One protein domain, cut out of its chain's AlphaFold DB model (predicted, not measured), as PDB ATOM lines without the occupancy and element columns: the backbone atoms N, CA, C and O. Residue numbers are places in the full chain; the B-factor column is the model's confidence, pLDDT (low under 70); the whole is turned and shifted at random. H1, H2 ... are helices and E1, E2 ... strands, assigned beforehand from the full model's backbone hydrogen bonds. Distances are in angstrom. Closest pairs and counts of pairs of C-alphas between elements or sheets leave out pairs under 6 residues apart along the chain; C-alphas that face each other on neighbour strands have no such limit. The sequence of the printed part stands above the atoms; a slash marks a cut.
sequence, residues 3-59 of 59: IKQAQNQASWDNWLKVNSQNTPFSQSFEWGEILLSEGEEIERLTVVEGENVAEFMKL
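This is residues 3 to 59 of the 59 residues of an uncharacterized protein of Candidatus Magasanikbacteria bacterium GW2011_GWA2_37_8 (UniProt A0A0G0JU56). The long hairpin of E2 and E3, with short E1 beside E2, makes a small sheet; H1 crosses over one face, and H2 only grazes it with residues 29 to 32. The printed part has 57 residues, in the order E1, H1, H2, E2, E3; the sheet, E1 E2 E3, is antiparallel. The class is mixed, helices and strands; the whole is compact, radius of gyration of the C-alphas 11.1 A, spans 35 by 23 by 17 A.

E1, residues 3 to 5, neighbours E2, residues 43 to 49: N 4 and O 46 are 2.9 A apart. H1, residues 9 to 18, is on the sheet, height 9.4 A, across E3, residues 52 to 58, at 66 degrees on the local plane; their closest C-alphas, Trp 12 and Glu 55, are 7.0 A apart. H2, residues 29 to 38, only just touches H1, with 3 pairs of C-alphas within 8 A, the closest Gln 9 and Phe 29, 6.4 A. In the hairpin E2 and E3, N 45 and O 56 are 2.9 A apart. H1 and H2 have every O i to N i+4 pair within hydrogen-bond range.

E1, 7.0 A, begins at C-alpha 3 (-52.178, -47.876, -0.847). H1 measures 14.2 A, H2 14.6 A, E2 19.2 A; E3, 19.3 A, ends at C-alpha 58 (-46.856, -48.904, 10.553).

The farthest C-alphas, Glu 38 and Gly 50, are 35.8 A apart. The printed part has no cut and no long link; no printed residue is under 70.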
ATOM      1  N   ILE A   3     -53.146 -48.148  -1.922       88.75
ATOM      2  CA  ILE A   3     -52.178 -47.876  -0.847       88.75
ATOM      3  C   ILE A   3     -50.851 -47.474  -1.492       88.75
ATOM      4  O   ILE A   3     -50.333 -48.195  -2.345       88.75
ATOM      5  N   LYS A   4     -50.308 -46.328  -1.082       89.50
ATOM      6  CA  LYS A   4     -49.024 -45.783  -1.543       89.50
ATOM      7  C   LYS A   4     -48.115 -45.521  -0.360       89.50
ATOM      8  O   LYS A   4     -48.592 -45.267   0.738       89.50
ATOM      9  N   GLN A   5     -46.809 -45.514  -0.592       86.69
ATOM     10  CA  GLN A   5     -45.876 -44.978   0.389       86.69
ATOM     11  C   GLN A   5     -46.015 -43.452   0.430       86.69
ATOM     12  O   GLN A   5     -45.999 -42.803  -0.619       86.69
ATOM     13  N   ALA A   6     -46.141 -42.880   1.623       82.94
ATOM     14  CA  ALA A   6     -46.159 -41.436   1.788       82.94
ATOM     15  C   ALA A   6     -44.762 -40.861   1.524       82.94
ATOM     16  O   ALA A   6     -43.764 -41.364   2.035       82.94
ATOM     17  N   GLN A   7     -44.697 -39.807   0.711       75.31
ATOM     18  CA  GLN A   7     -43.433 -39.213   0.247       75.31
ATOM     19  C   GLN A   7     -43.209 -37.786   0.774       75.31
ATOM     20  O   GLN A   7     -42.138 -37.222   0.574       75.31
ATOM     21  N   ASN A   8     -44.217 -37.162   1.395       86.69
ATOM     22  CA  ASN A   8     -44.205 -35.729   1.680       86.69
ATOM     23  C   ASN A   8     -44.658 -35.423   3.114       86.69
ATOM     24  O   ASN A   8     -45.826 -35.591   3.452       86.69
ATOM     25  N   GLN A   9     -43.735 -34.901   3.922       90.69
ATOM     26  CA  GLN A   9     -43.999 -34.474   5.297       90.69
ATOM     27  C   GLN A   9     -45.048 -33.356   5.395       90.69
ATOM     28  O   GLN A   9     -45.890 -33.385   6.281       90.69
ATOM     29  N   ALA A  10     -45.043 -32.374   4.492       91.69
ATOM     30  CA  ALA A  10     -45.978 -31.249   4.553       91.69
ATOM     31  C   ALA A  10     -47.426 -31.677   4.273       91.69
ATOM     32  O   ALA A  10     -48.350 -31.195   4.932       91.69
ATOM     33  N   SER A  11     -47.628 -32.586   3.313       87.75
ATOM     34  CA  SER A  11     -48.926 -33.240   3.106       87.75
ATOM     35  C   SER A  11     -49.352 -33.985   4.364       87.75
ATOM     36  O   SER A  11     -50.505 -33.845   4.777       87.75
ATOM     37  N   TRP A  12     -48.394 -34.658   5.009       91.19
ATOM     38  CA  TRP A  12     -48.672 -35.468   6.178       91.19
ATOM     39  C   TRP A  12     -49.096 -34.665   7.395       91.19
ATOM     40  O   TRP A  12     -50.151 -34.867   7.996       91.19
ATOM     41  N   ASP A  13     -48.306 -33.648   7.706       91.44
ATOM     42  CA  ASP A  13     -48.579 -32.735   8.801       91.44
ATOM     43  C   ASP A  13     -49.901 -31.987   8.583       91.44
ATOM     44  O   ASP A  13     -50.622 -31.708   9.543       91.44
ATOM     45  N   ASN A  14     -50.256 -31.667   7.334       90.81
ATOM     46  CA  ASN A  14     -51.553 -31.070   7.027       90.81
ATOM     47  C   ASN A  14     -52.708 -32.042   7.262       90.81
ATOM     48  O   ASN A  14     -53.707 -31.648   7.869       90.81
ATOM     49  N   TRP A  15     -52.586 -33.293   6.820       90.75
ATOM     50  CA  TRP A  15     -53.609 -34.301   7.069       90.75
ATOM     51  C   TRP A  15     -53.797 -34.541   8.571       90.75
ATOM     52  O   TRP A  15     -54.929 -34.515   9.057       90.75
ATOM     53  N   LEU A  16     -52.700 -34.663   9.323       90.62
ATOM     54  CA  LEU A  16     -52.722 -34.862  10.773       90.62
ATOM     55  C   LEU A  16     -53.370 -33.678  11.510       90.62
ATOM     56  O   LEU A  16     -54.128 -33.868  12.456       90.62
ATOM     57  N   LYS A  17     -53.132 -32.438  11.059       89.94
ATOM     58  CA  LYS A  17     -53.794 -31.242  11.616       89.94
ATOM     59  C   LYS A  17     -55.305 -31.274  11.399       89.94
ATOM     60  O   LYS A  17     -56.060 -31.035  12.344       89.94
ATOM     61  N   VAL A  18     -55.744 -31.584  10.176       91.62
ATOM     62  CA  VAL A  18     -57.172 -31.672   9.818       91.62
ATOM     63  C   VAL A  18     -57.867 -32.801  10.586       91.62
ATOM     64  O   VAL A  18     -59.014 -32.643  10.995       91.62
ATOM     65  N   ASN A  19     -57.161 -33.903  10.844       89.75
ATOM     66  CA  ASN A  19     -57.696 -35.096  11.503       89.75
ATOM     67  C   ASN A  19     -57.297 -35.220  12.985       89.75
ATOM     68  O   ASN A  19     -57.489 -36.275  13.587       89.75
ATOM     69  N   SER A  20     -56.818 -34.130  13.594       86.31
ATOM     70  CA  SER A  20     -56.205 -34.096  14.934       86.31
ATOM     71  C   SER A  20     -57.059 -34.662  16.071       86.31
ATOM     72  O   SER A  20     -56.518 -35.087  17.088       86.31
ATOM     73  N   GLN A  21     -58.384 -34.720  15.912       87.81
ATOM     74  CA  GLN A  21     -59.271 -35.352  16.894       87.81
ATOM     75  C   GLN A  21     -59.118 -36.879  16.962       87.81
ATOM     76  O   GLN A  21     -59.395 -37.466  18.004       87.81
ATOM     77  N   ASN A  22     -58.670 -37.513  15.875       85.25
ATOM     78  CA  ASN A  22     -58.590 -38.969  15.733       85.25
ATOM     79  C   ASN A  22     -57.164 -39.481  15.476       85.25
ATOM     80  O   ASN A  22     -56.955 -40.690  15.392       85.25
ATOM     81  N   THR A  23     -56.180 -38.591  15.348       86.75
ATOM     82  CA  THR A  23     -54.793 -38.947  15.029       86.75
ATOM     83  C   THR A  23     -53.875 -38.635  16.212       86.75
ATOM     84  O   THR A  23     -53.602 -37.461  16.475       86.75
ATOM     85  N   PRO A  24     -53.388 -39.648  16.950       90.56
ATOM     86  CA  PRO A  24     -52.472 -39.422  18.062       90.56
ATOM     87  C   PRO A  24     -51.104 -38.931  17.567       90.56
ATOM     88  O   PRO A  24     -50.723 -39.162  16.420       90.56
ATOM     89  N   PHE A  25     -50.320 -38.317  18.460       90.25
ATOM     90  CA  PHE A  25     -48.947 -37.886  18.157       90.25
ATOM     91  C   PHE A  25     -48.064 -39.027  17.623       90.25
ATOM     92  O   PHE A  25     -47.202 -38.789  16.782       90.25
ATOM     93  N   SER A  26     -48.328 -40.273  18.029       91.50
ATOM     94  CA  SER A  26     -47.630 -41.463  17.527       91.50
ATOM     95  C   SER A  26     -47.870 -41.766  16.043       91.50
ATOM     96  O   SER A  26     -47.290 -42.708  15.523       91.50
ATOM     97  N   GLN A  27     -48.718 -41.000  15.352       91.31
ATOM     98  CA  GLN A  27     -48.894 -41.045  13.896       91.31
ATOM     99  C   GLN A  27     -48.229 -39.852  13.190       91.31
ATOM    100  O   GLN A  27     -48.308 -39.738  11.971       91.31
ATOM    101  N   SER A  28     -47.588 -38.942  13.927       92.06
ATOM    102  CA  SER A  28     -46.906 -37.784  13.346       92.06
ATOM    103  C   SER A  28     -45.650 -38.187  12.576       92.06
ATOM    104  O   SER A  28     -45.013 -39.205  12.858       92.06
ATOM    105  N   PHE A  29     -45.266 -37.345  11.616       92.25
ATOM    106  CA  PHE A  29     -44.018 -37.529  10.888       92.25
ATOM    107  C   PHE A  29     -42.813 -37.468  11.839       92.25
ATOM    108  O   PHE A  29     -41.932 -38.321  11.753       92.25
ATOM    109  N   GLU A  30     -42.837 -36.514  12.780       92.69
ATOM    110  CA  GLU A  30     -41.827 -36.309  13.828       92.69
ATOM    111  C   GLU A  30     -41.607 -37.561  14.681       92.69
ATOM    112  O   GLU A  30     -40.466 -37.968  14.885       92.69
ATOM    113  N   TRP A  31     -42.681 -38.226  15.118       94.44
ATOM    114  CA  TRP A  31     -42.556 -39.481  15.860       94.44
ATOM    115  C   TRP A  31     -41.858 -40.570  15.038       94.44
ATOM    116  O   TRP A  31     -41.016 -41.296  15.559       94.44
ATOM    117  N   GLY A  32     -42.147 -40.646  13.738       94.12
ATOM    118  CA  GLY A  32     -41.445 -41.568  12.848       94.12
ATOM    119  C   GLY A  32     -39.946 -41.276  12.725       94.12
ATOM    120  O   GLY A  32     -39.151 -42.206  12.667       94.12
ATOM    121  N   GLU A  33     -39.534 -40.005  12.737       94.81
ATOM    122  CA  GLU A  33     -38.106 -39.651  12.717       94.81
ATOM    123  C   GLU A  33     -37.396 -40.070  14.011       94.81
ATOM    124  O   GLU A  33     -36.253 -40.523  13.966       94.81
ATOM    125  N   ILE A  34     -38.083 -39.981  15.157       95.94
ATOM    126  CA  ILE A  34     -37.565 -40.479  16.439       95.94
ATOM    127  C   ILE A  34     -37.343 -41.993  16.361       95.94
ATOM    128  O   ILE A  34     -36.234 -42.452  16.621       95.94
ATOM    129  N   LEU A  35     -38.346 -42.755  15.923       95.94
ATOM    130  CA  LEU A  35     -38.254 -44.213  15.791       95.94
ATOM    131  C   LEU A  35     -37.132 -44.652  14.839       95.94
ATOM    132  O   LEU A  35     -36.328 -45.517  15.181       95.94
ATOM    133  N   LEU A  36     -37.012 -43.998  13.680       95.19
ATOM    134  CA  LEU A  36     -35.911 -44.245  12.744       95.19
ATOM    135  C   LEU A  36     -34.543 -43.979  13.390       95.19
ATOM    136  O   LEU A  36     -33.592 -44.722  13.153       95.19
ATOM    137  N   SER A  37     -34.432 -42.934  14.219       97.31
ATOM    138  CA  SER A  37     -33.191 -42.619  14.940       97.31
ATOM    139  C   SER A  37     -32.837 -43.644  16.026       97.31
ATOM    140  O   SER A  37     -31.657 -43.852  16.310       97.31
ATOM    141  N   GLU A  38     -33.845 -44.311  16.591       97.00
ATOM    142  CA  GLU A  38     -33.705 -45.404  17.562       97.00
ATOM    143  C   GLU A  38     -33.393 -46.757  16.896       97.00
ATOM    144  O   GLU A  38     -33.032 -47.714  17.582       97.00
ATOM    145  N   GLY A  39     -33.439 -46.818  15.562       96.75
ATOM    146  CA  GLY A  39     -33.138 -48.011  14.769       96.75
ATOM    147  C   GLY A  39     -34.353 -48.884  14.466       96.75
ATOM    148  O   GLY A  39     -34.175 -50.011  14.005       96.75
ATOM    149  N   GLU A  40     -35.562 -48.379  14.709       96.88
ATOM    150  CA  GLU A  40     -36.801 -49.061  14.344       96.88
ATOM    151  C   GLU A  40     -37.061 -48.967  12.836       96.88
ATOM    152  O   GLU A  40     -36.729 -47.978  12.172       96.88
ATOM    153  N   GLU A  41     -37.703 -49.998  12.293       95.25
ATOM    154  CA  GLU A  41     -38.214 -49.982  10.925       95.25
ATOM    155  C   GLU A  41     -39.636 -49.418  10.925       95.25
ATOM    156  O   GLU A  41     -40.485 -49.846  11.699       95.25
ATOM    157  N   ILE A  42     -39.909 -48.446  10.051       93.62
ATOM    158  CA  ILE A  42     -41.251 -47.881   9.899       93.62
ATOM    159  C   ILE A  42     -41.657 -47.810   8.429       93.62
ATOM    160  O   ILE A  42     -40.848 -47.537   7.541       93.62
ATOM    161  N   GLU A  43     -42.953 -47.959   8.176       92.62
ATOM    162  CA  GLU A  43     -43.577 -47.684   6.885       92.62
ATOM    163  C   GLU A  43     -44.601 -46.558   7.038       92.62
ATOM    164  O   GLU A  43     -45.536 -46.639   7.836       92.62
ATOM    165  N   ARG A  44     -44.456 -45.503   6.235       92.44
ATOM    166  CA  ARG A  44     -45.445 -44.423   6.136       92.44
ATOM    167  C   ARG A  44     -46.312 -44.662   4.912       92.44
ATOM    168  O   ARG A  44     -45.798 -44.693   3.792       92.44
ATOM    169  N   LEU A  45     -47.613 -44.831   5.117       91.94
ATOM    170  CA  LEU A  45     -48.548 -45.225   4.072       91.94
ATOM    171  C   LEU A  45     -49.675 -44.203   3.922       91.94
ATOM    172  O   LEU A  45     -50.173 -43.647   4.897       91.94
ATOM    173  N   THR A  46     -50.094 -43.994   2.680       91.12
ATOM    174  CA  THR A  46     -51.243 -43.183   2.288       91.12
ATOM    175  C   THR A  46     -52.268 -44.089   1.610       91.12
ATOM    176  O   THR A  46     -51.969 -44.711   0.589       91.12
ATOM    177  N   VAL A  47     -53.482 -44.158   2.153       90.06
ATOM    178  CA  VAL A  47     -54.639 -44.804   1.521       90.06
ATOM    179  C   VAL A  47     -55.428 -43.761   0.748       90.06
ATOM    180  O   VAL A  47     -55.784 -42.721   1.297       90.06
ATOM    181  N   VAL A  48     -55.737 -44.063  -0.509       89.81
ATOM    182  CA  VAL A  48     -56.602 -43.244  -1.357       89.81
ATOM    183  C   VAL A  48     -57.855 -44.036  -1.730       89.81
ATOM    184  O   VAL A  48     -57.790 -45.118  -2.327       89.81
ATOM    185  N   GLU A  49     -59.019 -43.492  -1.386       91.06
ATOM    186  CA  GLU A  49     -60.335 -44.015  -1.753       91.06
ATOM    187  C   GLU A  49     -61.207 -42.892  -2.333       91.06
ATOM    188  O   GLU A  49     -61.927 -42.186  -1.623       91.06
ATOM    189  N   GLY A  50     -61.119 -42.709  -3.654       88.75
ATOM    190  CA  GLY A  50     -61.734 -41.565  -4.326       88.75
ATOM    191  C   GLY A  50     -61.028 -40.269  -3.927       88.75
ATOM    192  O   GLY A  50     -59.819 -40.153  -4.109       88.75
ATOM    193  N   GLU A  51     -61.779 -39.318  -3.371       84.62
ATOM    194  CA  GLU A  51     -61.244 -38.062  -2.817       84.62
ATOM    195  C   GLU A  51     -60.761 -38.210  -1.366       84.62
ATOM    196  O   GLU A  51     -60.125 -37.305  -0.827       84.62
ATOM    197  N   ASN A  52     -61.038 -39.349  -0.724       83.00
ATOM    198  CA  ASN A  52     -60.618 -39.586   0.648       83.00
ATOM    199  C   ASN A  52     -59.153 -40.006   0.678       83.00
ATOM    200  O   ASN A  52     -58.759 -40.987   0.042       83.00
ATOM    201  N   VAL A  53     -58.370 -39.275   1.463       85.00
ATOM    202  CA  VAL A  53     -56.970 -39.573   1.749       85.00
ATOM    203  C   VAL A  53     -56.852 -39.851   3.239       85.00
ATOM    204  O   VAL A  53     -57.364 -39.080   4.051       85.00
ATOM    205  N   ALA A  54     -56.191 -40.948   3.595       84.00
ATOM    206  CA  ALA A  54     -55.830 -41.278   4.967       84.00
ATOM    207  C   ALA A  54     -54.347 -41.619   5.042       84.00
ATOM    208  O   ALA A  54     -53.816 -42.265   4.141       84.00
ATOM    209  N   GLU A  55     -53.689 -41.221   6.118       87.19
ATOM    210  CA  GLU A  55     -52.280 -41.506   6.342       87.19
ATOM    211  C   GLU A  55     -52.089 -42.257   7.647       87.19
ATOM    212  O   GLU A  55     -52.784 -42.009   8.635       87.19
ATOM    213  N   PHE A  56     -51.174 -43.219   7.639       87.31
ATOM    214  CA  PHE A  56     -50.904 -44.037   8.806       87.31
ATOM    215  C   PHE A  56     -49.486 -44.594   8.775       87.31
ATOM    216  O   PHE A  56     -48.957 -44.990   7.731       87.31
ATOM    217  N   MET A  57     -48.867 -44.604   9.946       90.00
ATOM    218  CA  MET A  57     -47.555 -45.175  10.178       90.00
ATOM    219  C   MET A  57     -47.706 -46.582  10.744       90.00
ATOM    220  O   MET A  57     -48.454 -46.807  11.700       90.00
ATOM    221  N   LYS A  58     -46.974 -47.513  10.139       87.44
ATOM    222  CA  LYS A  58     -46.856 -48.904  10.553       87.44
ATOM    223  C   LYS A  58     -45.451 -49.130  11.115       87.44
ATOM    224  O   LYS A  58     -44.478 -48.707  10.492       87.44
ATOM    225  N   LEU A  59     -45.406 -49.754  12.289       84.25
ATOM    226  CA  LEU A  59     -44.207 -50.280  12.946       84.25
ATOM    227  C   LEU A  59     -44.002 -51.745  12.541       84.25
ATOM    228  O   LEU A  59     -45.028 -52.399  12.213       84.25
TER     229      LEU A  59